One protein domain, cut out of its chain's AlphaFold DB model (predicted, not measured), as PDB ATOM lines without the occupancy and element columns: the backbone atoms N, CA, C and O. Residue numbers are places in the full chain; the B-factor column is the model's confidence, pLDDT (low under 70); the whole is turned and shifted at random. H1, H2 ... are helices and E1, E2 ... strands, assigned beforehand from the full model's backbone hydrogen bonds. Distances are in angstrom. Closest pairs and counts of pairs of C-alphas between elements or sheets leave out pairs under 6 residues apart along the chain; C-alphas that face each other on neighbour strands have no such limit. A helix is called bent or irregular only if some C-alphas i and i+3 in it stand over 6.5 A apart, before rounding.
ATOM      1  N   PHE A  17     -34.473 -70.166   4.728       93.31
ATOM      2  CA  PHE A  17     -34.593 -69.346   5.930       93.31
ATOM      3  C   PHE A  17     -33.345 -69.440   6.816       93.31
ATOM      4  O   PHE A  17     -32.875 -68.423   7.314       93.31
ATOM      5  N   GLU A  18     -32.773 -70.634   6.938       96.06
ATOM      6  CA  GLU A  18     -31.590 -70.927   7.741       96.06
ATOM      7  C   GLU A  18     -30.382 -70.114   7.271       96.06
ATOM      8  O   GLU A  18     -29.699 -69.495   8.083       96.06
ATOM      9  N   LEU A  19     -30.159 -70.039   5.953       95.44
ATOM     10  CA  LEU A  19     -29.054 -69.261   5.391       95.44
ATOM     11  C   LEU A  19     -29.268 -67.761   5.586       95.44
ATOM     12  O   LEU A  19     -28.323 -67.040   5.887       95.44
ATOM     13  N   ARG A  20     -30.506 -67.274   5.450       94.88
ATOM     14  CA  ARG A  20     -30.802 -65.861   5.720       94.88
ATOM     15  C   ARG A  20     -30.602 -65.505   7.190       94.88
ATOM     16  O   ARG A  20     -30.033 -64.456   7.476       94.88
ATOM     17  N   ALA A  21     -31.028 -66.376   8.104       93.94
ATOM     18  CA  ALA A  21     -30.818 -66.205   9.537       93.94
ATOM     19  C   ALA A  21     -29.321 -66.137   9.873       93.94
ATOM     20  O   ALA A  21     -28.898 -65.179  10.516       93.94
ATOM     21  N   GLN A  22     -28.519 -67.068   9.341       95.25
ATOM     22  CA  GLN A  22     -27.060 -67.049   9.485       95.25
ATOM     23  C   GLN A  22     -26.442 -65.763   8.927       95.25
ATOM     24  O   GLN A  22     -25.628 -65.135   9.593       95.25
ATOM     25  N   ILE A  23     -26.862 -65.307   7.742       94.44
ATOM     26  CA  ILE A  23     -26.370 -64.039   7.182       94.44
ATOM     27  C   ILE A  23     -26.663 -62.877   8.133       94.44
ATOM     28  O   ILE A  23     -25.793 -62.036   8.342       94.44
ATOM     29  N   TRP A  24     -27.858 -62.816   8.729       95.00
ATOM     30  CA  TRP A  24     -28.164 -61.775   9.707       95.00
ATOM     31  C   TRP A  24     -27.313 -61.904  10.971       95.00
ATOM     32  O   TRP A  24     -26.818 -60.884  11.448       95.00
ATOM     33  N   GLU A  25     -27.091 -63.109  11.489       94.25
ATOM     34  CA  GLU A  25     -26.189 -63.341  12.625       94.25
ATOM     35  C   GLU A  25     -24.770 -62.824  12.335       94.25
ATOM     36  O   GLU A  25     -24.206 -62.108  13.158       94.25
ATOM     37  N   GLU A  26     -24.244 -63.040  11.130       93.31
ATOM     38  CA  GLU A  26     -22.920 -62.554  10.706       93.31
ATOM     39  C   GLU A  26     -22.826 -61.019  10.572       93.31
ATOM     40  O   GLU A  26     -21.734 -60.439  10.563       93.31
ATOM     41  N   THR A  27     -23.956 -60.308  10.491       92.81
ATOM     42  CA  THR A  27     -23.941 -58.830  10.506       92.81
ATOM     43  C   THR A  27     -23.647 -58.248  11.886       92.81
ATOM     44  O   THR A  27     -23.343 -57.056  12.012       92.81
ATOM     45  N   VAL A  28     -23.744 -59.070  12.929       92.94
ATOM     46  CA  VAL A  28     -23.589 -58.663  14.316       92.94
ATOM     47  C   VAL A  28     -22.105 -58.589  14.660       92.94
ATOM     48  O   VAL A  28     -21.410 -59.599  14.730       92.94
ATOM     49  N   LYS A  29     -21.604 -57.375  14.902       91.81
ATOM     50  CA  LYS A  29     -20.193 -57.137  15.242       91.81
ATOM     51  C   LYS A  29     -20.055 -56.450  16.602       91.81
ATOM     52  O   LYS A  29     -20.854 -55.551  16.888       91.81
ATOM     53  N   PRO A  30     -19.048 -56.822  17.420       94.31
ATOM     54  CA  PRO A  30     -18.741 -56.112  18.656       94.31
ATOM     55  C   PRO A  30     -18.513 -54.623  18.399       94.31
ATOM     56  O   PRO A  30     -17.854 -54.234  17.433       94.31
ATOM     57  N   ARG A  31     -19.057 -53.783  19.276       95.38
ATOM     58  CA  ARG A  31     -18.930 -52.325  19.202       95.38
ATOM     59  C   ARG A  31     -19.038 -51.707  20.588       95.38
ATOM     60  O   ARG A  31     -19.567 -52.310  21.520       95.38
ATOM     61  N   VAL A  32     -18.577 -50.466  20.696       97.19
ATOM     62  CA  VAL A  32     -18.763 -49.647  21.894       97.19
ATOM     63  C   VAL A  32     -20.021 -48.803  21.720       97.19
ATOM     64  O   VAL A  32     -20.120 -48.018  20.773       97.19
ATOM     65  N   VAL A  33     -20.976 -48.947  22.635       97.69
ATOM     66  CA  VAL A  33     -22.211 -48.157  22.647       97.69
ATOM     67  C   VAL A  33     -22.137 -47.142  23.775       97.69
ATOM     68  O   VAL A  33     -22.073 -47.522  24.943       97.69
ATOM     69  N   ARG A  34     -22.128 -45.850  23.435       96.88
ATOM     70  CA  ARG A  34     -22.149 -44.775  24.432       96.88
ATOM     71  C   ARG A  34     -23.568 -44.622  24.960       96.88
ATOM     72  O   ARG A  34     -24.460 -44.248  24.207       96.88
ATOM     73  N   VAL A  35     -23.759 -44.909  26.238       96.12
ATOM     74  CA  VAL A  35     -25.033 -44.749  26.933       96.12
ATOM     75  C   VAL A  35     -24.808 -43.730  28.028       96.12
ATOM     76  O   VAL A  35     -23.997 -43.954  28.918       96.12
ATOM     77  N   GLU A  36     -25.505 -42.606  27.939       94.25
ATOM     78  CA  GLU A  36     -25.456 -41.546  28.933       94.25
ATOM     79  C   GLU A  36     -26.824 -41.341  29.561       94.25
ATOM     80  O   GLU A  36     -27.819 -41.210  28.852       94.25
ATOM     81  N   VAL A  37     -26.869 -41.269  30.889       92.44
ATOM     82  CA  VAL A  37     -28.050 -40.812  31.622       92.44
ATOM     83  C   VAL A  37     -27.970 -39.293  31.751       92.44
ATOM     84  O   VAL A  37     -27.038 -38.763  32.355       92.44
ATOM     85  N   ALA A  38     -28.938 -38.599  31.168       90.50
ATOM     86  CA  ALA A  38     -29.110 -37.158  31.279       90.50
ATOM     87  C   ALA A  38     -30.376 -36.843  32.081       90.50
ATOM     88  O   ALA A  38     -31.285 -37.664  32.157       90.50
ATOM     89  N   ILE A  39     -30.423 -35.652  32.672       88.31
ATOM     90  CA  ILE A  39     -31.566 -35.144  33.438       88.31
ATOM     91  C   ILE A  39     -32.010 -33.836  32.777       88.31
ATOM     92  O   ILE A  39     -31.163 -33.046  32.349       88.31
ATOM     93  N   ASP A  40     -33.316 -33.648  32.592       86.62
ATOM     94  CA  ASP A  40     -33.880 -32.404  32.062       86.62
ATOM     95  C   ASP A  40     -34.139 -31.360  33.167       86.62
ATOM     96  O   ASP A  40     -33.811 -31.559  34.332       86.62
ATOM     97  N   HIS A  41     -34.707 -30.207  32.802       86.62
ATOM     98  CA  HIS A  41     -35.001 -29.123  33.750       86.62
ATOM     99  C   HIS A  41     -36.103 -29.459  34.768       86.62
ATOM    100  O   HIS A  41     -36.329 -28.679  35.689       86.62
ATOM    101  N   LEU A  42     -36.810 -30.572  34.575       86.88
ATOM    102  CA  LEU A  42     -37.910 -31.043  35.413       86.88
ATOM    103  C   LEU A  42     -37.504 -32.286  36.220       86.88
ATOM    104  O   LEU A  42     -38.372 -33.021  36.688       86.88
ATOM    105  N   ASP A  43     -36.200 -32.540  36.347       85.31
ATOM    106  CA  ASP A  43     -35.621 -33.704  37.020       85.31
ATOM    107  C   ASP A  43     -36.038 -35.065  36.428       85.31
ATOM    108  O   ASP A  43     -35.903 -36.110  37.071       85.31
ATOM    109  N   ASN A  44     -36.487 -35.104  35.167       88.31
ATOM    110  CA  ASN A  44     -36.747 -36.370  34.488       88.31
ATOM    111  C   ASN A  44     -35.463 -36.904  33.853       88.31
ATOM    112  O   ASN A  44     -34.802 -36.220  33.064       88.31
ATOM    113  N   SER A  45     -35.132 -38.161  34.152       90.25
ATOM    114  CA  SER A  45     -34.020 -38.843  33.497       90.25
ATOM    115  C   SER A  45     -34.397 -39.309  32.092       90.25
ATOM    116  O   SER A  45     -35.523 -39.730  31.828       90.25
ATOM    117  N   TYR A  46     -33.436 -39.272  31.179       91.69
ATOM    118  CA  TYR A  46     -33.549 -39.842  29.841       91.69
ATOM    119  C   TYR A  46     -32.180 -40.308  29.352       91.69
ATOM    120  O   TYR A  46     -31.138 -39.912  29.880       91.69
ATOM    121  N   LEU A  47     -32.172 -41.156  28.327       93.19
ATOM    122  CA  LEU A  47     -30.939 -41.651  27.733       93.19
ATOM    123  C   LEU A  47     -30.473 -40.744  26.595       93.19
ATOM    124  O   LEU A  47     -31.266 -40.237  25.801       93.19
ATOM    125  N   LYS A  48     -29.157 -40.589  26.478       92.38
ATOM    126  CA  LYS A  48     -28.476 -40.063  25.297       92.38
ATOM    127  C   LYS A  48     -27.512 -41.118  24.776       92.38
ATOM    128  O   LYS A  48     -26.748 -41.711  25.534       92.38
ATOM    129  N   THR A  49     -27.536 -41.340  23.469       92.31
ATOM    130  CA  THR A  49     -26.540 -42.154  22.769       92.31
ATOM    131  C   THR A  49     -26.056 -41.395  21.549       92.31
ATOM    132  O   THR A  49     -26.856 -40.918  20.749       92.31
ATOM    133  N   SER A  50     -24.739 -41.285  21.398       90.94
ATOM    134  CA  SER A  50     -24.123 -40.823  20.150       90.94
ATOM    135  C   SER A  50     -23.861 -41.978  19.180       90.94
ATOM    136  O   SER A  50     -23.495 -41.749  18.030       90.94
ATOM    137  N   THR A  51     -24.026 -43.226  19.629       91.88
ATOM    138  CA  THR A  51     -23.848 -44.409  18.792       91.88
ATOM    139  C   THR A  51     -25.104 -44.623  17.943       91.88
ATOM    140  O   THR A  51     -26.194 -44.761  18.514       91.88
ATOM    141  N   PRO A  52     -24.984 -44.678  16.604       90.12
ATOM    142  CA  PRO A  52     -26.125 -44.923  15.733       90.12
ATOM    143  C   PRO A  52     -26.701 -46.326  15.953       90.12
ATOM    144  O   PRO A  52     -26.014 -47.265  16.383       90.12
ATOM    145  N   ALA A  53     -27.986 -46.481  15.641       90.00
ATOM    146  CA  ALA A  53     -28.624 -47.787  15.679       90.00
ATOM    147  C   ALA A  53     -27.939 -48.758  14.686       90.00
ATOM    148  O   ALA A  53     -27.462 -48.331  13.632       90.00
ATOM    149  N   PRO A  54     -27.848 -50.060  15.021       92.19
ATOM    150  CA  PRO A  54     -27.235 -51.059  14.151       92.19
ATOM    151  C   PRO A  54     -27.833 -51.066  12.740       92.19
ATOM    152  O   PRO A  54     -29.055 -51.070  12.583       92.19
ATOM    153  N   ALA A  55     -26.977 -51.168  11.720       90.19
ATOM    154  CA  ALA A  55     -27.395 -51.241  10.319       90.19
ATOM    155  C   ALA A  55     -28.471 -52.318  10.033       90.19
ATOM    156  O   ALA A  55     -29.423 -52.003   9.313       90.19
ATOM    157  N   PRO A  56     -28.432 -53.530  10.635       90.94
ATOM    158  CA  PRO A  56     -29.473 -54.541  10.415       90.94
ATOM    159  C   PRO A  56     -30.891 -54.072  10.774       90.94
ATOM    160  O   PRO A  56     -31.855 -54.469  10.126       90.94
ATOM    161  N   LEU A  57     -31.048 -53.170  11.751       92.44
ATOM    162  CA  LEU A  57     -32.368 -52.648  12.139       92.44
ATOM    163  C   LEU A  57     -32.995 -51.729  11.077       92.44
ATOM    164  O   LEU A  57     -34.223 -51.552  11.049       92.44
ATOM    165  N   HIS A  58     -32.152 -51.170  10.207       90.69
ATOM    166  CA  HIS A  58     -32.529 -50.296   9.100       90.69
ATOM    167  C   HIS A  58     -32.654 -51.035   7.762       90.69
ATOM    168  O   HIS A  58     -33.284 -50.500   6.857       90.69
ATOM    169  N   ALA A  59     -32.113 -52.252   7.642       90.31
ATOM    170  CA  ALA A  59     -32.064 -52.984   6.379       90.31
ATOM    171  C   ALA A  59     -33.454 -53.425   5.886       90.31
ATOM    172  O   ALA A  59     -33.884 -53.047   4.801       90.31
ATOM    173  N   CYS A  60     -34.171 -54.236   6.671       89.69
ATOM    174  CA  CYS A  60     -35.512 -54.708   6.315       89.69
ATOM    175  C   CYS A  60     -36.286 -55.242   7.536       89.69
ATOM    176  O   CYS A  60     -35.764 -55.326   8.651       89.69
ATOM    177  N   ARG A  61     -37.556 -55.623   7.327       90.88
ATOM    178  CA  ARG A  61     -38.420 -56.185   8.382       90.88
ATOM    179  C   ARG A  61     -37.887 -57.507   8.937       90.88
ATOM    180  O   ARG A  61     -38.007 -57.743  10.133       90.88
ATOM    181  N   GLU A  62     -37.312 -58.347   8.082       93.00
ATOM    182  CA  GLU A  62     -36.746 -59.640   8.472       93.00
ATOM    183  C   GLU A  62     -35.563 -59.462   9.430       93.00
ATOM    184  O   GLU A  62     -35.609 -59.969  10.547       93.00
ATOM    185  N   ALA A  63     -34.581 -58.638   9.054       92.12
ATOM    186  CA  ALA A  63     -33.417 -58.327   9.883       92.12
ATOM    187  C   ALA A  63     -33.808 -57.733  11.248       92.12
ATOM    188  O   ALA A  63     -33.283 -58.130  12.287       92.12
ATOM    189  N   ARG A  64     -34.794 -56.823  11.275       91.50
ATOM    190  CA  ARG A  64     -35.317 -56.253  12.528       91.50
ATOM    191  C   ARG A  64     -35.969 -57.307  13.428       91.50
ATOM    192  O   ARG A  64     -35.885 -57.210  14.649       91.50
ATOM    193  N   ASN A  65     -36.612 -58.305  12.829       92.75
ATOM    194  CA  ASN A  65     -37.303 -59.375  13.539       92.75
ATOM    195  C   ASN A  65     -36.399 -60.569  13.879       92.75
ATOM    196  O   ASN A  65     -36.847 -61.446  14.614       92.75
ATOM    197  N   ALA A  66     -35.140 -60.580  13.430       92.44
ATOM    198  CA  ALA A  66     -34.150 -61.603  13.780       92.44
ATOM    199  C   ALA A  66     -33.729 -61.566  15.267       92.44
ATOM    200  O   ALA A  66     -33.001 -62.437  15.724       92.44
ATOM    201  N   ARG A  67     -34.192 -60.569  16.042       91.38
ATOM    202  CA  ARG A  67     -33.960 -60.414  17.498       91.38
ATOM    203  C   ARG A  67     -32.486 -60.325  17.915       91.38
ATOM    204  O   ARG A  67     -32.160 -60.532  19.081       91.38
ATOM    205  N   LEU A  68     -31.619 -59.933  16.985       94.88
ATOM    206  CA  LEU A  68     -30.180 -59.760  17.204       94.88
ATOM    207  C   LEU A  68     -29.839 -58.559  18.100       94.88
ATOM    208  O   LEU A  68     -28.774 -58.524  18.709       94.88
ATOM    209  N   TYR A  69     -30.747 -57.584  18.183       95.94
ATOM    210  CA  TYR A  69     -30.667 -56.428  19.070       95.94
ATOM    211  C   TYR A  69     -32.011 -56.220  19.760       95.94
ATOM    212  O   TYR A  69     -33.069 -56.482  19.181       95.94
ATOM    213  N   GLN A  70     -31.974 -55.711  20.987       94.69
ATOM    214  CA  GLN A  70     -33.155 -55.458  21.804       94.69
ATOM    215  C   GLN A  70     -33.162 -54.011  22.290       94.69
ATOM    216  O   GLN A  70     -32.113 -53.379  22.418       94.69
ATOM    217  N   LYS A  71     -34.359 -53.474  22.537       94.81
ATOM    218  CA  LYS A  71     -34.507 -52.211  23.260       94.81
ATOM    219  C   LYS A  71     -34.184 -52.485  24.723       94.81
ATOM    220  O   LYS A  71     -34.820 -53.344  25.325       94.81
ATOM    221  N   SER A  72     -33.214 -51.775  25.272       95.31
ATOM    222  CA  SER A  72     -32.718 -52.006  26.628       95.31
ATOM    223  C   SER A  72     -32.573 -50.700  27.401       95.31
ATOM    224  O   SER A  72     -32.523 -49.619  26.805       95.31
ATOM    225  N   PHE A  73     -32.466 -50.839  28.724       95.25
ATOM    226  CA  PHE A  73     -32.241 -49.763  29.695       95.25
ATOM    227  C   PHE A  73     -33.379 -48.751  29.820       95.25
ATOM    228  O   PHE A  73     -33.158 -47.616  30.235       95.25
ATOM    229  N   THR A  74     -34.607 -49.169  29.519       93.50
ATOM    230  CA  THR A  74     -35.804 -48.358  29.771       93.50
ATOM    231  C   THR A  74     -35.950 -47.957  31.235       93.50
ATOM    232  O   THR A  74     -36.475 -46.897  31.530       93.50
ATOM    233  N   GLU A  75     -35.421 -48.765  32.150       91.94
ATOM    234  CA  GLU A  75     -35.430 -48.557  33.597       91.94
ATOM    235  C   GLU A  75     -34.578 -47.361  34.046       91.94
ATOM    236  O   GLU A  75     -34.713 -46.896  35.175       91.94
ATOM    237  N   LEU A  76     -33.677 -46.875  33.185       92.31
ATOM    238  CA  LEU A  76     -32.840 -45.709  33.467       92.31
ATOM    239  C   LEU A  76     -33.514 -44.387  33.079       92.31
ATOM    240  O   LEU A  76     -33.077 -43.320  33.520       92.31
ATOM    241  N   ALA A  77     -34.552 -44.446  32.248       90.69
ATOM    242  CA  ALA A  77     -35.289 -43.285  31.784       90.69
ATOM    243  C   ALA A  77     -36.625 -43.160  32.527       90.69
ATOM    244  O   ALA A  77     -37.315 -44.142  32.797       90.69
ATOM    245  N   ASN A  78     -36.994 -41.928  32.857       87.62
ATOM    246  CA  ASN A  78     -38.317 -41.621  33.368       87.62
ATOM    247  C   ASN A  78     -39.305 -41.613  32.183       87.62
ATOM    248  O   ASN A  78     -39.010 -40.968  31.170       87.62
ATOM    249  N   PRO A  79     -40.489 -42.250  32.302       79.44
ATOM    250  CA  PRO A  79     -41.528 -42.224  31.269       79.44
ATOM    251  C   PRO A  79     -41.910 -40.819  30.783       79.44
ATOM    252  O   PRO A  79     -42.308 -40.658  29.632       79.44
ATOM    253  N   ASN A  80     -41.775 -39.810  31.647       78.69
ATOM    254  CA  ASN A  80     -42.092 -38.414  31.346       78.69
ATOM    255  C   ASN A  80     -40.906 -37.629  30.759       78.69
ATOM    256  O   ASN A  80     -41.053 -36.457  30.420       78.69
ATOM    257  N   GLY A  81     -39.727 -38.247  30.648       72.31
ATOM    258  CA  GLY A  81     -38.540 -37.616  30.083       72.31
ATOM    259  C   GLY A  81     -38.702 -37.352  28.587       72.31
ATOM    260  O   GLY A  81     -39.037 -38.248  27.813       72.31
ATOM    261  N   ALA A  82     -38.392 -36.130  28.153       74.25
ATOM    262  CA  ALA A  82     -38.529 -35.709  26.753       74.25
ATOM    263  C   ALA A  82     -37.502 -36.344  25.786       74.25
ATOM    264  O   ALA A  82     -37.501 -36.045  24.590       74.25
ATOM    265  N   GLY A  83     -36.592 -37.182  26.289       79.56
ATOM    266  CA  GLY A  83     -35.497 -37.768  25.523       79.56
ATOM    267  C   GLY A  83     -35.704 -39.224  25.114       79.56
ATOM    268  O   GLY A  83     -36.791 -39.794  25.193       79.56
ATOM    269  N   GLN A  84     -34.617 -39.846  24.655       83.25
ATOM    270  CA  GLN A  84     -34.627 -41.244  24.251       83.25
ATOM    271  C   GLN A  84     -34.838 -42.152  25.470       83.25
ATOM    272  O   GLN A  84     -34.169 -42.029  26.491       83.25
ATOM    273  N   GLN A  85     -35.780 -43.083  25.334       89.38
ATOM    274  CA  GLN A  85     -36.248 -43.931  26.433       89.38
ATOM    275  C   GLN A  85     -35.565 -45.304  26.472       89.38
ATOM    276  O   GLN A  85     -35.710 -46.038  27.433       89.38
ATOM    277  N   TYR A  86     -34.844 -45.693  25.421       93.69
ATOM    278  CA  TYR A  86     -34.177 -46.995  25.325       93.69
ATOM    279  C   TYR A  86     -32.997 -46.916  24.369       93.69
ATOM    280  O   TYR A  86     -32.979 -46.063  23.487       93.69
ATOM    281  N   VAL A  87     -32.055 -47.849  24.454       95.19
ATOM    282  CA  VAL A  87     -30.971 -48.003  23.468       95.19
ATOM    283  C   VAL A  87     -31.064 -49.386  22.824       95.19
ATOM    284  O   VAL A  87     -31.441 -50.354  23.479       95.19
ATOM    285  N   TRP A  88     -30.764 -49.483  21.526       95.62
ATOM    286  CA  TRP A  88     -30.674 -50.767  20.826       95.62
ATOM    287  C   TRP A  88     -29.340 -51.441  21.127       95.62
ATOM    288  O   TRP A  88     -28.300 -50.966  20.662       95.62
ATOM    289  N   LEU A  89     -29.385 -52.548  21.866       96.56
ATOM    290  CA  LEU A  89     -28.207 -53.244  22.374       96.56
ATOM    291  C   LEU A  89     -28.238 -54.736  22.058       96.56
ATOM    292  O   LEU A  89     -29.295 -55.366  22.019       96.56
ATOM    293  N   ASN A  90     -27.049 -55.301  21.883       96.88
ATOM    294  CA  ASN A  90     -26.792 -56.722  22.033       96.88
ATOM    295  C   ASN A  90     -25.855 -56.901  23.235       96.88
ATOM    296  O   ASN A  90     -24.637 -56.824  23.109       96.88
ATOM    297  N   LEU A  91     -26.426 -57.135  24.419       96.12
ATOM    298  CA  LEU A  91     -25.682 -57.211  25.687       96.12
ATOM    299  C   LEU A  91     -24.647 -58.352  25.736       96.12
ATOM    300  O   LEU A  91     -23.752 -58.337  26.581       96.12
ATOM    301  N   ASN A  92     -24.742 -59.328  24.826       95.31
ATOM    302  CA  ASN A  92     -23.794 -60.437  24.743       95.31
ATOM    303  C   ASN A  92     -22.491 -60.068  24.034       95.31
ATOM    304  O   ASN A  92     -21.527 -60.821  24.175       95.31
ATOM    305  N   ILE A  93     -22.428 -58.934  23.327       95.12
ATOM    306  CA  ILE A  93     -21.234 -58.499  22.579       95.12
ATOM    307  C   ILE A  93     -20.905 -57.011  22.753       95.12
ATOM    308  O   ILE A  93     -19.740 -56.639  22.640       95.12
ATOM    309  N   ASP A  94     -21.911 -56.160  22.972       97.56
ATOM    310  CA  ASP A  94     -21.736 -54.712  23.017       97.56
ATOM    311  C   ASP A  94     -20.984 -54.343  24.304       97.56
ATOM    312  O   ASP A  94     -21.294 -54.832  25.394       97.56
ATOM    313  N   VAL A  95     -20.005 -53.448  24.173       98.06
ATOM    314  CA  VAL A  95     -19.342 -52.804  25.308       98.06
ATOM    315  C   VAL A  95     -20.105 -51.528  25.637       98.06
ATOM    316  O   VAL A  95     -20.173 -50.608  24.819       98.06
ATOM    317  N   ILE A  96     -20.675 -51.454  26.836       98.00
ATOM    318  CA  ILE A  96     -21.454 -50.295  27.274       98.00
ATOM    319  C   ILE A  96     -20.500 -49.235  27.811       98.00
ATOM    320  O   ILE A  96     -19.883 -49.426  28.854       98.00
ATOM    321  N   SER A  97     -20.366 -48.116  27.102       97.56
ATOM    322  CA  SER A  97     -19.569 -46.978  27.551       97.56
ATOM    323  C   SER A  97     -20.439 -45.964  28.276       97.56
ATOM    324  O   SER A  97     -21.313 -45.354  27.667       97.56
ATOM    325  N   ILE A  98     -20.152 -45.748  29.557       95.12
ATOM    326  CA  ILE A  98     -20.834 -44.743  30.391       95.12
ATOM    327  C   ILE A  98     -20.068 -43.411  30.448       95.12
ATOM    328  O   ILE A  98     -20.453 -42.488  31.169       95.12
ATOM    329  N   GLY A  99     -18.947 -43.316  29.721       93.19
ATOM    330  CA  GLY A  99     -18.062 -42.153  29.720       93.19
ATOM    331  C   GLY A  99     -17.652 -41.746  31.137       93.19
ATOM    332  O   GLY A  99     -17.234 -42.578  31.953       93.19
ATOM    333  N   ARG A 100     -17.809 -40.456  31.449       91.06
ATOM    334  CA  ARG A 100     -17.492 -39.868  32.763       91.06
ATOM    335  C   ARG A 100     -18.634 -39.954  33.784       91.06
ATOM    336  O   ARG A 100     -18.429 -39.614  34.947       91.06
ATOM    337  N   ILE A 101     -19.814 -40.437  33.386       89.62
ATOM    338  CA  ILE A 101     -20.980 -40.525  34.275       89.62
ATOM    339  C   ILE A 101     -20.731 -41.607  35.330       89.62
ATOM    340  O   ILE A 101     -20.312 -42.710  34.967       89.62
ATOM    341  N   PRO A 102     -20.968 -41.337  36.628       87.88
ATOM    342  CA  PRO A 102     -20.788 -42.315  37.695       87.88
ATOM    343  C   PRO A 102     -21.549 -43.628  37.466       87.88
ATOM    344  O   PRO A 102     -22.701 -43.627  37.041       87.88
ATOM    345  N   ALA A 103     -20.930 -44.760  37.820       88.31
ATOM    346  CA  ALA A 103     -21.500 -46.086  37.562       88.31
ATOM    347  C   ALA A 103     -22.796 -46.357  38.349       88.31
ATOM    348  O   ALA A 103     -23.610 -47.171  37.923       88.31
ATOM    349  N   TRP A 104     -23.022 -45.657  39.466       87.06
ATOM    350  CA  TRP A 104     -24.209 -45.860  40.297       87.06
ATOM    351  C   TRP A 104     -25.520 -45.480  39.596       87.06
ATOM    352  O   TRP A 104     -26.540 -46.095  39.902       87.06
ATOM    353  N   TYR A 105     -25.497 -44.572  38.611       90.44
ATOM    354  CA  TYR A 105     -26.665 -44.272  37.769       90.44
ATOM    355  C   TYR A 105     -27.155 -45.492  36.979       90.44
ATOM    356  O   TYR A 105     -28.322 -45.560  36.618       90.44
ATOM    357  N   TYR A 106     -26.282 -46.472  36.750       93.38
ATOM    358  CA  TYR A 106     -26.585 -47.694  36.006       93.38
ATOM    359  C   TYR A 106     -26.897 -48.875  36.929       93.38
ATOM    360  O   TYR A 106     -27.144 -49.971  36.441       93.38
ATOM    361  N   SER A 107     -26.931 -48.673  38.253       91.75
ATOM    362  CA  SER A 107     -27.246 -49.735  39.221       91.75
ATOM    363  C   SER A 107     -28.540 -50.502  38.916       91.75
ATOM    364  O   SER A 107     -28.511 -51.720  39.084       91.75
ATOM    365  N   PRO A 108     -29.643 -49.869  38.448       93.19
ATOM    366  CA  PRO A 108     -30.877 -50.591  38.119       93.19
ATOM    367  C   PRO A 108     -30.714 -51.648  37.020       93.19
ATOM    368  O   PRO A 108     -31.489 -52.594  36.968       93.19
ATOM    369  N   VAL A 109     -29.705 -51.494  36.157       95.56
ATOM    370  CA  VAL A 109     -29.437 -52.386  35.017       95.56
ATOM    371  C   VAL A 109     -28.048 -53.021  35.083       95.56
ATOM    372  O   VAL A 109     -27.614 -53.668  34.131       95.56
ATOM    373  N   GLY A 110     -27.321 -52.833  36.190       94.50
ATOM    374  CA  GLY A 110     -25.927 -53.256  36.323       94.50
ATOM    375  C   GLY A 110     -25.764 -54.761  36.125       94.50
ATOM    376  O   GLY A 110     -24.844 -55.203  35.441       94.50
ATOM    377  N   ASN A 111     -26.718 -55.549  36.622       94.81
ATOM    378  CA  ASN A 111     -26.762 -56.999  36.458       94.81
ATOM    379  C   ASN A 111     -26.926 -57.442  34.993       94.81
ATOM    380  O   ASN A 111     -26.616 -58.582  34.673       94.81
ATOM    381  N   LEU A 112     -27.400 -56.583  34.092       96.38
ATOM    382  CA  LEU A 112     -27.537 -56.906  32.668       96.38
ATOM    383  C   LEU A 112     -26.238 -56.662  31.883       96.38
ATOM    384  O   LEU A 112     -26.061 -57.197  30.787       96.38
ATOM    385  N   ILE A 113     -25.329 -55.848  32.423       97.00
ATOM    386  CA  ILE A 113     -24.125 -55.395  31.727       97.00
ATOM    387  C   ILE A 113     -23.012 -56.435  31.876       97.00
ATOM    388  O   ILE A 113     -22.507 -56.676  32.970       97.00
ATOM    389  N   GLN A 114     -22.592 -57.011  30.747       97.25
ATOM    390  CA  GLN A 114     -21.483 -57.972  30.699       97.25
ATOM    391  C   GLN A 114     -20.136 -57.318  30.381       97.25
ATOM    392  O   GLN A 114     -19.096 -57.845  30.766       97.25
ATOM    393  N   ARG A 115     -20.135 -56.183  29.673       97.81
ATOM    394  CA  ARG A 115     -18.919 -55.464  29.279       97.81
ATOM    395  C   ARG A 115     -19.113 -53.980  29.500       97.81
ATOM    396  O   ARG A 115     -20.017 -53.383  28.913       97.81
ATOM    397  N   LEU A 116     -18.279 -53.394  30.345       96.81
ATOM    398  CA  LEU A 116     -18.392 -51.994  30.740       96.81
ATOM    399  C   LEU A 116     -17.156 -51.223  30.288       96.81
ATOM    400  O   LEU A 116     -16.039 -51.720  30.388       96.81
ATOM    401  N   LYS A 117     -17.355 -49.986  29.841       96.69
ATOM    402  CA  LYS A 117     -16.299 -49.005  29.606       96.69
ATOM    403  C   LYS A 117     -16.601 -47.717  30.361       96.69
ATOM    404  O   LYS A 117     -17.719 -47.208  30.297       96.69
ATOM    405  N   PHE A 118     -15.613 -47.159  31.050       93.88
ATOM    406  CA  PHE A 118     -15.737 -45.839  31.665       93.88
ATOM    407  C   PHE A 118     -14.431 -45.051  31.615       93.88
ATOM    408  O   PHE A 118     -13.348 -45.604  31.445       93.88
ATOM    409  N   GLU A 119     -14.546 -43.739  31.800       92.88
ATOM    410  CA  GLU A 119     -13.423 -42.802  31.822       92.88
ATOM    411  C   GLU A 119     -13.266 -42.203  33.212       92.88
ATOM    412  O   GLU A 119     -14.184 -41.548  33.716       92.88
ATOM    413  N   ARG A 120     -12.119 -42.412  33.857       87.94
ATOM    414  CA  ARG A 120     -11.883 -41.912  35.213       87.94
ATOM    415  C   ARG A 120     -10.437 -41.467  35.383       87.94
ATOM    416  O   ARG A 120      -9.511 -42.115  34.911       87.94
ATOM    417  N   VAL A 121     -10.263 -40.373  36.118       80.50
ATOM    418  CA  VAL A 121      -8.961 -39.979  36.673       80.50
ATOM    419  C   VAL A 121      -8.503 -41.025  37.689       80.50
ATOM    420  O   VAL A 121      -7.356 -41.452  37.690       80.50
ATOM    421  N   TYR A 122      -9.441 -41.445  38.538       70.62
ATOM    422  CA  TYR A 122      -9.240 -42.386  39.627       70.62
ATOM    423  C   TYR A 122     -10.602 -42.932  40.090       70.62
ATOM    424  O   TYR A 122     -11.626 -42.249  39.968       70.62
ATOM    425  N   VAL A 123     -10.624 -44.153  40.624       64.19
ATOM    426  CA  VAL A 123     -11.787 -44.743  41.302       64.19
ATOM    427  C   VAL A 123     -11.459 -44.778  42.790       64.19
ATOM    428  O   VAL A 123     -10.712 -45.656  43.216       64.19
ATOM    429  N   PRO A 124     -11.993 -43.847  43.605       59.50
ATOM    430  CA  PRO A 124     -11.893 -43.988  45.050       59.50
ATOM    431  C   PRO A 124     -12.519 -45.313  45.477       59.50
ATOM    432  O   PRO A 124     -13.455 -45.794  44.837       59.50
ATOM    433  N   PHE A 125     -12.040 -45.886  46.582       57.31
ATOM    434  CA  PHE A 125     -12.555 -47.139  47.152       57.31
ATOM    435  C   PHE A 125     -14.099 -47.193  47.198       57.31
ATOM    436  O   PHE A 125     -14.709 -48.229  46.935       57.31
ATOM    437  N   THR A 126     -14.750 -46.044  47.420       56.06
ATOM    438  CA  THR A 126     -16.211 -45.862  47.398       56.06
ATOM    439  C   THR A 126     -16.873 -46.193  46.052       56.06
ATOM    440  O   THR A 126     -17.977 -46.725  46.031       56.06
ATOM    441  N   GLN A 127     -16.213 -45.955  44.917       57.66
ATOM    442  CA  GLN A 127     -16.710 -46.319  43.583       57.66
ATOM    443  C   GLN A 127     -16.532 -47.815  43.271       57.66
ATOM    444  O   GLN A 127     -17.303 -48.355  42.478       57.66
ATOM    445  N   GLY A 128     -15.617 -48.520  43.950       61.31
ATOM    446  CA  GLY A 128     -15.561 -49.986  43.917       61.31
ATOM    447  C   GLY A 128     -16.868 -50.631  44.400       61.31
ATOM    448  O   GLY A 128     -17.297 -51.651  43.863       61.31
ATOM    449  N   TYR A 129     -17.580 -49.991  45.338       62.53
ATOM    450  CA  TYR A 129     -18.921 -50.431  45.743       62.53
ATOM    451  C   TYR A 129     -19.956 -50.290  44.627       62.53
ATOM    452  O   TYR A 129     -20.858 -51.122  44.540       62.53
ATOM    453  N   ASN A 130     -19.825 -49.293  43.750       73.44
ATOM    454  CA  ASN A 130     -20.773 -49.094  42.652       73.44
ATOM    455  C   ASN A 130     -20.658 -50.213  41.612       73.44
ATOM    456  O   ASN A 130     -21.669 -50.666  41.081       73.44
ATOM    457  N   LEU A 131     -19.443 -50.726  41.385       81.62
ATOM    458  CA  LEU A 131     -19.221 -51.866  40.493       81.62
ATOM    459  C   LEU A 131     -19.765 -53.190  41.058       81.62
ATOM    460  O   LEU A 131     -19.966 -54.132  40.297       81.62
ATOM    461  N   ARG A 132     -20.107 -53.263  42.356       82.94
ATOM    462  CA  ARG A 132     -20.757 -54.455  42.938       82.94
ATOM    463  C   ARG A 132     -22.134 -54.741  42.350       82.94
ATOM    464  O   ARG A 132     -22.595 -55.864  42.464       82.94
ATOM    465  N   ARG A 133     -22.793 -53.750  41.742       88.62
ATOM    466  CA  ARG A 133     -24.100 -53.930  41.087       88.62
ATOM    467  C   ARG A 133     -23.996 -54.586  39.708       88.62
ATOM    468  O   ARG A 133     -25.018 -54.881  39.104       88.62
ATOM    469  N   PHE A 134     -22.780 -54.806  39.210       92.56
ATOM    470  CA  PHE A 134     -22.509 -55.378  37.896       92.56
ATOM    471  C   PHE A 134     -22.142 -56.858  38.039       92.56
ATOM    472  O   PHE A 134     -21.008 -57.267  37.804       92.56
ATOM    473  N   ASP A 135     -23.105 -57.663  38.490       91.00
ATOM    474  CA  ASP A 135     -22.879 -59.066  38.864       91.00
ATOM    475  C   ASP A 135     -22.420 -59.960  37.711       91.00
ATOM    476  O   ASP A 135     -21.665 -60.902  37.927       91.00
ATOM    477  N   ASN A 136     -22.847 -59.637  36.490       95.06
ATOM    478  CA  ASN A 136     -22.529 -60.395  35.283       95.06
ATOM    479  C   ASN A 136     -21.370 -59.785  34.484       95.06
ATOM    480  O   ASN A 136     -21.182 -60.147  33.319       95.06
ATOM    481  N   LEU A 137     -20.608 -58.857  35.077       95.06
ATOM    482  CA  LEU A 137     -19.483 -58.210  34.414       95.06
ATOM    483  C   LEU A 137     -18.387 -59.235  34.104       95.06
ATOM    484  O   LEU A 137     -17.794 -59.822  35.005       95.06
ATOM    485  N   LYS A 138     -18.105 -59.412  32.816       95.75
ATOM    486  CA  LYS A 138     -17.069 -60.299  32.276       95.75
ATOM    487  C   LYS A 138     -15.843 -59.535  31.806       95.75
ATOM    488  O   LYS A 138     -14.767 -60.106  31.773       95.75
ATOM    489  N   GLU A 139     -16.006 -58.270  31.429       96.25
ATOM    490  CA  GLU A 139     -14.950 -57.466  30.815       96.25
ATOM    491  C   GLU A 139     -15.094 -55.999  31.222       96.25
ATOM    492  O   GLU A 139     -16.202 -55.449  31.216       96.25
ATOM    493  N   LEU A 140     -13.979 -55.352  31.551       94.44
ATOM    494  CA  LEU A 140     -13.963 -53.959  31.973       94.44
ATOM    495  C   LEU A 140     -12.898 -53.163  31.221       94.44
ATOM    496  O   LEU A 140     -11.745 -53.565  31.158       94.44
ATOM    497  N   HIS A 141     -13.278 -52.007  30.689       95.44
ATOM    498  CA  HIS A 141     -12.401 -51.074  29.987       95.44
ATOM    499  C   HIS A 141     -12.332 -49.759  30.756       95.44
ATOM    500  O   HIS A 141     -13.344 -49.081  30.947       95.44
ATOM    501  N   ILE A 142     -11.135 -49.372  31.171       93.06
ATOM    502  CA  ILE A 142     -10.891 -48.175  31.967       93.06
ATOM    503  C   ILE A 142     -10.021 -47.231  31.154       93.06
ATOM    504  O   ILE A 142      -8.849 -47.505  30.918       93.06
ATOM    505  N   VAL A 143     -10.583 -46.095  30.751       94.19
ATOM    506  CA  VAL A 143      -9.790 -44.990  30.205       94.19
ATOM    507  C   VAL A 143      -9.222 -44.196  31.378       94.19
ATOM    508  O   VAL A 143      -9.976 -43.572  32.135       94.19
ATOM    509  N   ALA A 144      -7.903 -44.252  31.537       90.31
ATOM    510  CA  ALA A 144      -7.173 -43.650  32.642       90.31
ATOM    511  C   ALA A 144      -6.860 -42.178  32.336       90.31
ATOM    512  O   ALA A 144      -5.797 -41.857  31.826       90.31
ATOM    513  N   VAL A 145      -7.801 -41.278  32.639       88.38
ATOM    514  CA  VAL A 145      -7.794 -39.869  32.181       88.38
ATOM    515  C   VAL A 145      -6.529 -39.085  32.568       88.38
ATOM    516  O   VAL A 145      -6.151 -38.175  31.845       88.38
ATOM    517  N   GLU A 146      -5.878 -39.425  33.683       83.94
ATOM    518  CA  GLU A 146      -4.603 -38.819  34.125       83.94
ATOM    519  C   GLU A 146      -3.461 -39.852  34.148       83.94
ATOM    520  O   GLU A 146      -2.581 -39.828  35.011       83.94
ATOM    521  N   GLY A 147      -3.513 -40.805  33.221       82.81
ATOM    522  CA  GLY A 147      -2.534 -41.871  33.086       82.81
ATOM    523  C   GLY A 147      -2.763 -43.052  34.030       82.81
ATOM    524  O   GLY A 147      -3.463 -42.993  35.046       82.81
ATOM    525  N   MET A 148      -2.147 -44.179  33.679       85.75
ATOM    526  CA  MET A 148      -2.351 -45.462  34.364       85.75
ATOM    527  C   MET A 148      -1.612 -45.580  35.707       85.75
ATOM    528  O   MET A 148      -1.974 -46.425  36.519       85.75
ATOM    529  N   TRP A 149      -0.619 -44.727  35.988       79.38
ATOM    530  CA  TRP A 149       0.171 -44.801  37.228       79.38
ATOM    531  C   TRP A 149      -0.692 -44.703  38.494       79.38
ATOM    532  O   TRP A 149      -0.519 -45.471  39.436       79.38
ATOM    533  N   ARG A 150      -1.683 -43.803  38.512       76.31
ATOM    534  CA  ARG A 150      -2.599 -43.678  39.658       76.31
ATOM    535  C   ARG A 150      -3.462 -44.917  39.871       76.31
ATOM    536  O   ARG A 150      -3.840 -45.206  41.000       76.31
ATOM    537  N   TRP A 151      -3.773 -45.634  38.798       80.56
ATOM    538  CA  TRP A 151      -4.508 -46.889  38.879       80.56
ATOM    539  C   TRP A 151      -3.628 -47.987  39.441       80.56
ATOM    540  O   TRP A 151      -4.064 -48.686  40.347       80.56
ATOM    541  N   TYR A 152      -2.384 -48.078  38.967       79.69
ATOM    542  CA  TYR A 152      -1.411 -49.057  39.435       79.69
ATOM    543  C   TYR A 152      -1.280 -49.082  40.968       79.69
ATOM    544  O   TYR A 152      -1.303 -50.160  41.554       79.69
ATOM    545  N   CYS A 153      -1.250 -47.924  41.632       75.31
ATOM    546  CA  CYS A 153      -1.084 -47.858  43.089       75.31
ATOM    547  C   CYS A 153      -2.216 -48.515  43.904       75.31
ATOM    548  O   CYS A 153      -1.975 -48.959  45.024       75.31
ATOM    549  N   ASP A 154      -3.444 -48.564  43.379       73.81
ATOM    550  CA  ASP A 154      -4.629 -48.998  44.136       73.81
ATOM    551  C   ASP A 154      -5.382 -50.174  43.495       73.81
ATOM    552  O   ASP A 154      -6.338 -50.687  44.084       73.81
ATOM    553  N   TRP A 155      -4.976 -50.630  42.306       75.50
ATOM    554  CA  TRP A 155      -5.772 -51.583  41.528       75.50
ATOM    555  C   TRP A 155      -5.952 -52.944  42.221       75.50
ATOM    556  O   TRP A 155      -7.016 -53.548  42.083       75.50
ATOM    557  N   GLU A 156      -4.964 -53.391  43.008       74.31
ATOM    558  CA  GLU A 156      -5.015 -54.652  43.769       74.31
ATOM    559  C   GLU A 156      -5.978 -54.593  44.959       74.31
ATOM    560  O   GLU A 156      -6.423 -55.623  45.463       74.31
ATOM    561  N   ARG A 157      -6.313 -53.384  45.427       75.00
ATOM    562  CA  ARG A 157      -7.162 -53.173  46.609       75.00
ATOM    563  C   ARG A 157      -8.648 -53.188  46.260       75.00
ATOM    564  O   ARG A 157      -9.493 -53.234  47.155       75.00
ATOM    565  N   ILE A 158      -8.977 -53.116  44.973       75.31
ATOM    566  CA  ILE A 158     -10.348 -53.087  44.481       75.31
ATOM    567  C   ILE A 158     -10.768 -54.515  44.129       75.31
ATOM    568  O   ILE A 158     -10.085 -55.221  43.397       75.31
ATOM    569  N   HIS A 159     -11.922 -54.946  44.636       77.88
ATOM    570  CA  HIS A 159     -12.504 -56.223  44.237       77.88
ATOM    571  C   HIS A 159     -13.253 -56.073  42.908       77.88
ATOM    572  O   HIS A 159     -14.302 -55.425  42.849       77.88
ATOM    573  N   TRP A 160     -12.735 -56.703  41.854       83.50
ATOM    574  CA  TRP A 160     -13.314 -56.670  40.512       83.50
ATOM    575  C   TRP A 160     -14.093 -57.953  40.212       83.50
ATOM    576  O   TRP A 160     -13.538 -59.048  40.259       83.50
ATOM    577  N   ARG A 161     -15.381 -57.829  39.859       85.19
ATOM    578  CA  ARG A 161     -16.262 -58.987  39.586       85.19
ATOM    579  C   ARG A 161     -15.815 -59.808  38.373       85.19
ATOM    580  O   ARG A 161     -15.963 -61.023  38.381       85.19
ATOM    581  N   CYS A 162     -15.232 -59.142  37.379       89.75
ATOM    582  CA  CYS A 162     -14.713 -59.751  36.158       89.75
ATOM    583  C   CYS A 162     -13.345 -60.426  36.318       89.75
ATOM    584  O   CYS A 162     -12.842 -60.961  35.339       89.75
ATOM    585  N   GLY A 163     -12.715 -60.378  37.495       88.50
ATOM    586  CA  GLY A 163     -11.306 -60.751  37.627       88.50
ATOM    587  C   GLY A 163     -10.369 -59.682  37.059       88.50
ATOM    588  O   GLY A 163     -10.767 -58.795  36.303       88.50
ATOM    589  N   HIS A 164      -9.110 -59.744  37.475       86.44
ATOM    590  CA  HIS A 164      -8.073 -58.768  37.137       86.44
ATOM    591  C   HIS A 164      -7.606 -58.896  35.677       86.44
ATOM    592  O   HIS A 164      -7.218 -57.922  35.036       86.44
ATOM    593  N   GLU A 165      -7.651 -60.114  35.150       90.38
ATOM    594  CA  GLU A 165      -7.236 -60.501  33.807       90.38
ATOM    595  C   GLU A 165      -8.150 -59.960  32.702       90.38
ATOM    596  O   GLU A 165      -7.704 -59.814  31.563       90.38
ATOM    597  N   ASN A 166      -9.395 -59.613  33.044       94.44
ATOM    598  CA  ASN A 166     -10.395 -59.096  32.110       94.44
ATOM    599  C   ASN A 166     -10.572 -57.571  32.205       94.44
ATOM    600  O   ASN A 166     -11.595 -57.027  31.777       94.44
ATOM    601  N   ILE A 167      -9.585 -56.882  32.783       93.00
ATOM    602  CA  ILE A 167      -9.548 -55.424  32.878       93.00
ATOM    603  C   ILE A 167      -8.531 -54.887  31.876       93.00
ATOM    604  O   ILE A 167      -7.345 -55.218  31.923       93.00
ATOM    605  N   TRP A 168      -9.007 -54.011  31.004       94.50
ATOM    606  CA  TRP A 168      -8.229 -53.299  30.008       94.50
ATOM    607  C   TRP A 168      -8.051 -51.850  30.438       94.50
ATOM    608  O   TRP A 168      -9.023 -51.132  30.666       94.50
ATOM    609  N   MET A 169      -6.800 -51.423  30.530       92.56
ATOM    610  CA  MET A 169      -6.414 -50.049  30.809       92.56
ATOM    611  C   MET A 169      -6.094 -49.367  29.487       92.56
ATOM    612  O   MET A 169      -5.292 -49.884  28.713       92.56
ATOM    613  N   ILE A 170      -6.714 -48.218  29.240       94.00
ATOM    614  CA  ILE A 170      -6.555 -47.431  28.019       94.00
ATOM    615  C   ILE A 170      -5.929 -46.092  28.397       94.00
ATOM    616  O   ILE A 170      -6.484 -45.357  29.220       94.00
ATOM    617  N   ASP A 171      -4.792 -45.786  27.786       89.56
ATOM    618  CA  ASP A 171      -4.162 -44.479  27.868       89.56
ATOM    619  C   ASP A 171      -4.926 -43.510  26.948       89.56
ATOM    620  O   ASP A 171      -5.117 -43.818  25.766       89.56
ATOM    621  N   PRO A 172      -5.439 -42.382  27.455       89.31
ATOM    622  CA  PRO A 172      -6.135 -41.408  26.626       89.31
ATOM    623  C   PRO A 172      -5.199 -40.642  25.681       89.31
ATOM    624  O   PRO A 172      -5.697 -40.125  24.681       89.31
ATOM    625  N   ASP A 173      -3.898 -40.556  25.982       85.31
ATOM    626  CA  ASP A 173      -2.962 -39.690  25.260       85.31
ATOM    627  C   ASP A 173      -2.480 -40.340  23.957       85.31
ATOM    628  O   ASP A 173      -2.466 -39.695  22.908       85.31
ATOM    629  N   ASP A 174      -2.128 -41.630  23.997       86.50
ATOM    630  CA  ASP A 174      -1.638 -42.382  22.831       86.50
ATOM    631  C   ASP A 174      -2.573 -43.527  22.388       86.50
ATOM    632  O   ASP A 174      -2.330 -44.182  21.370       86.50
ATOM    633  N   GLY A 175      -3.665 -43.772  23.120       87.56
ATOM    634  CA  GLY A 175      -4.610 -44.858  22.844       87.56
ATOM    635  C   GLY A 175      -4.080 -46.250  23.204       87.56
ATOM    636  O   GLY A 175      -4.746 -47.255  22.914       87.56
ATOM    637  N   ARG A 176      -2.899 -46.348  23.825       90.25
ATOM    638  CA  ARG A 176      -2.293 -47.617  24.218       90.25
ATOM    639  C   ARG A 176      -3.225 -48.359  25.157       90.25
ATOM    640  O   ARG A 176      -3.692 -47.834  26.163       90.25
ATOM    641  N   THR A 177      -3.456 -49.625  24.837       93.94
ATOM    642  CA  THR A 177      -4.282 -50.511  25.651       93.94
ATOM    643  C   THR A 177      -3.418 -51.640  26.203       93.94
ATOM    644  O   THR A 177      -2.731 -52.317  25.440       93.94
ATOM    645  N   ILE A 178      -3.443 -51.842  27.519       93.06
ATOM    646  CA  ILE A 178      -2.761 -52.949  28.206       93.06
ATOM    647  C   ILE A 178      -3.734 -53.666  29.137       93.06
ATOM    648  O   ILE A 178      -4.737 -53.089  29.563       93.06
ATOM    649  N   ARG A 179      -3.437 -54.914  29.501       92.44
ATOM    650  CA  ARG A 179      -4.199 -55.584  30.563       92.44
ATOM    651  C   ARG A 179      -3.749 -55.085  31.929       92.44
ATOM    652  O   ARG A 179      -2.565 -54.839  32.143       92.44
ATOM    653  N   ALA A 180      -4.672 -54.990  32.880       88.56
ATOM    654  CA  ALA A 180      -4.360 -54.509  34.225       88.56
ATOM    655  C   ALA A 180      -3.281 -55.366  34.916       88.56
ATOM    656  O   ALA A 180      -2.359 -54.828  35.521       88.56
ATOM    657  N   VAL A 181      -3.310 -56.690  34.715       89.56
ATOM    658  CA  VAL A 181      -2.277 -57.633  35.196       89.56
ATOM    659  C   VAL A 181      -0.873 -57.387  34.619       89.56
ATOM    660  O   VAL A 181       0.108 -57.897  35.153       89.56
ATOM    661  N   GLU A 182      -0.750 -56.634  33.525       89.75
ATOM    662  CA  GLU A 182       0.535 -56.293  32.901       89.75
ATOM    663  C   GLU A 182       1.107 -54.970  33.437       89.75
ATOM    664  O   GLU A 182       2.272 -54.667  33.171       89.75
ATOM    665  N   MET A 183       0.335 -54.203  34.221       85.00
ATOM    666  CA  MET A 183       0.766 -52.912  34.769       85.00
ATOM    667  C   MET A 183       2.006 -53.036  35.656       85.00
ATOM    668  O   MET A 183       2.923 -52.237  35.494       85.00
ATOM    669  N   SER A 184       2.083 -54.043  36.532       80.25
ATOM    670  CA  SER A 184       3.238 -54.239  37.427       80.25
ATOM    671  C   SER A 184       4.546 -54.372  36.654       80.25
ATOM    672  O   SER A 184       5.501 -53.649  36.907       80.25
ATOM    673  N   LYS A 185       4.565 -55.196  35.599       83.62
ATOM    674  CA  LYS A 185       5.747 -55.364  34.739       83.62
ATOM    675  C   LYS A 185       6.212 -54.051  34.106       83.62
ATOM    676  O   LYS A 185       7.411 -53.861  33.929       83.62
ATOM    677  N   ILE A 186       5.278 -53.177  33.735       82.44
ATOM    678  CA  ILE A 186       5.575 -51.901  33.073       82.44
ATOM    679  C   ILE A 186       6.060 -50.871  34.097       82.44
ATOM    680  O   ILE A 186       7.098 -50.240  33.894       82.44
ATOM    681  N   PHE A 187       5.334 -50.713  35.200       80.88
ATOM    682  CA  PHE A 187       5.578 -49.651  36.170       80.88
ATOM    683  C   PHE A 187       6.701 -49.971  37.157       80.88
ATOM    684  O   PHE A 187       7.470 -49.071  37.485       80.88
ATOM    685  N   ASP A 188       6.895 -51.237  37.539       79.62
ATOM    686  CA  ASP A 188       8.050 -51.637  38.352       79.62
ATOM    687  C   ASP A 188       9.355 -51.493  37.562       79.62
ATOM    688  O   ASP A 188      10.397 -51.131  38.115       79.62
ATOM    689  N   ALA A 189       9.326 -51.757  36.252       72.00
ATOM    690  CA  ALA A 189      10.474 -51.530  35.381       72.00
ATOM    691  C   ALA A 189      10.797 -50.033  35.255       72.00
ATOM    692  O   ALA A 189      11.967 -49.661  35.365       72.00
ATOM    693  N   ASP A 190       9.783 -49.177  35.084       74.00
ATOM    694  CA  ASP A 190       9.959 -47.720  35.012       74.00
ATOM    695  C   ASP A 190      10.481 -47.141  36.337       74.00
ATOM    696  O   ASP A 190      11.454 -46.384  36.349       74.00
ATOM    697  N   GLU A 191       9.926 -47.563  37.478       71.00
ATOM    698  CA  GLU A 191      10.415 -47.142  38.792       71.00
ATOM    699  C   GLU A 191      11.872 -47.577  39.014       71.00
ATOM    700  O   GLU A 191      12.707 -46.785  39.461       71.00
ATOM    701  N   ASN A 192      12.220 -48.812  38.643       64.88
ATOM    702  CA  ASN A 192      13.595 -49.294  38.722       64.88
ATOM    703  C   ASN A 192      14.543 -48.537  37.774       64.88
ATOM    704  O   ASN A 192      15.674 -48.248  38.168       64.88
ATOM    705  N   CYS A 193      14.108 -48.180  36.563       54.66
ATOM    706  CA  CYS A 193      14.876 -47.336  35.642       54.66
ATOM    707  C   CYS A 193      15.121 -45.937  36.221       54.66
ATOM    708  O   CYS A 193      16.266 -45.483  36.230       54.66
ATOM    709  N   ARG A 194      14.095 -45.286  36.784       62.62
ATOM    710  CA  ARG A 194      14.229 -43.975  37.449       62.62
ATOM    711  C   ARG A 194      15.155 -44.029  38.662       62.62
ATOM    712  O   ARG A 194      15.977 -43.140  38.859       62.62
ATOM    713  N   ARG A 195      15.069 -45.091  39.468       64.31
ATOM    714  CA  ARG A 195      15.982 -45.303  40.603       64.31
ATOM    715  C   ARG A 195      17.425 -45.526  40.143       64.31
ATOM    716  O   ARG A 195      18.337 -45.090  40.836       64.31
ATOM    717  N   LYS A 196      17.651 -46.197  39.008       61.75
ATOM    718  CA  LYS A 196      18.993 -46.391  38.431       61.75
ATOM    719  C   LYS A 196      19.576 -45.087  37.887       61.75
ATOM    720  O   LYS A 196      20.707 -44.778  38.238       61.75
ATOM    721  N   SER A 197      18.807 -44.292  37.140       59.72
ATOM    722  CA  SER A 197      19.282 -43.003  36.611       59.72
ATOM    723  C   SER A 197      19.590 -41.978  37.708       59.72
ATOM    724  O   SER A 197      20.511 -41.185  37.564       59.72
ATOM    725  N   GLN A 198      18.888 -42.029  38.845       62.44
ATOM    726  CA  GLN A 198      19.212 -41.214  40.026       62.44
ATOM    727  C   GLN A 198      20.438 -41.715  40.810       62.44
ATOM    728  O   GLN A 198      20.995 -40.969  41.612       62.44
ATOM    729  N   ARG A 199      20.841 -42.978  40.623       58.22
ATOM    730  CA  ARG A 199      21.999 -43.597  41.290       58.22
ATOM    731  C   ARG A 199      23.272 -43.562  40.449       58.22
ATOM    732  O   ARG A 199      24.330 -43.890  40.981       58.22
ATOM    733  N   GLU A 200      23.195 -43.190  39.173       53.44
ATOM    734  CA  GLU A 200      24.388 -42.960  38.364       53.44
ATOM    735  C   GLU A 200      25.108 -41.706  38.885       53.44
ATOM    736  O   GLU A 200      24.528 -40.617  38.893       53.44
TER     737      GLU A 200
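Overview. This is residues 17 to 200 of the 218 residues of an uncharacterized protein of Epicoccum nigrum (UniProt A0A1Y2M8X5). A strongly twisted six-stranded sheet makes the middle of the domain; H7 runs out from its E10 edge as a long arm, with residues 189 to 200 sticking out. Beyond the E1 edge stand two small hairpins, E2 with E3 and E4 with E5, and H1, H2 and H3 form a loose group at the far end from the arm's tip. The printed part has 184 residues, with seven named helices and ten named strands in the order H1 E1 E2 E3 H2 H3 E4 E5 E6 H4 E7 H5 E8 H6 E9 E10 H7. The sheet, E1 E6 E7 E8 E9 E10, is mixed, and the class is mixed, helices and strands. The whole is only just loose, close to compact, with a radius of gyration of the C-alphas of 19.6 A and spans of 71 by 47 by 27 A.

Arrangement. Start at inner strands E7, residues 115 to 120, and E8, residues 139 to 144, parallel at 14 degrees, with N 118 and O 141 3.0 A apart. E6, residues 95 to 97, is parallel to E7, N 117 to O 96 2.8 A, and to edge strand E1, residues 32 to 34, N 97 to O 33 2.8 A. Past E8 find E9, residues 167 to 170, parallel to it, N 142 to O 168 2.8 A; E9 forms an antiparallel hairpin with edge strand E10, residues 177 to 179, N 169 to O 178 2.8 A. H4, residues 103 to 112, H5, residues 125 to 131, and H6, residues 149 to 152, lie in strand-helix-strand units, parallel neighbour strands joined through a helix: E6 H4 E7, E7 H5 E8 and E8 H6 E9, each crossover right-handed. H4 touches H5, C-alphas of Trp 104 and Asn 130 closest at 5.3 A. H7, residues 180 to 199, only grazes the sheet, with residues 180 to 186, and touches H6 with residues 183 to 187 alone, closest C-alphas Tyr 152 and Met 183, 6.4 A. E1 runs on into E2, residues 36 to 39, at 5 degrees; E2 forms a hairpin with E3, residues 45 to 48, N 38 to O 46 2.9 A. E4, residues 70 to 72, forms one with E5, residues 87 to 89, N 72 to O 87 2.9 A. H2, residues 55 to 59, and H3, residues 61 to 65, touch only at the corner, C-alphas of Leu 57 and Arg 64 closest at 4.7 A; H1, residues 17 to 26, is close but not clearly touching H3, Trp 24 to Ala 63 6.3 A between C-alphas. Every O i to N i+4 pair is within hydrogen-bond range in H1, H2 and H3, but 1 of 6 in H4, 1 of 3 in H5 and 13 of 16 in H7, with O i to N i+3 at 5 of 7 in H4 and 4 of 4 in H5; H6 is too short for an i+4 pair.

Along the chain. Find C-alpha 17 at (-34.593, -69.346, 5.930), where H1 begins its 14.3 A. E7 runs 16.4 A from C-alpha 115 at (-18.919, -55.464, 29.279), and E8 16.0 A. H7 ends at C-alpha 199, (21.999, -43.597, 41.290), after 29.4 A. H4, 13.3 A, is irregular, C-alphas 108 and 111 being 7.8 A apart, and H7 only just, C-alphas 181 and 184 being 6.8 A apart.

Size, cuts and confidence. The C-alphas of Phe 17 and Glu 200, the two farthest apart, are 72.3 A from each other. Without residues 189 to 200 the body spans 55 by 46 by 29 A. The printed part has no cut. Look for the long links at E4 to E5 and H6 to E9, 14 residues each. The mean pLDDT of the printed part is 87.1; it falls under 70 at residues 123 to 129 and 192 to 200.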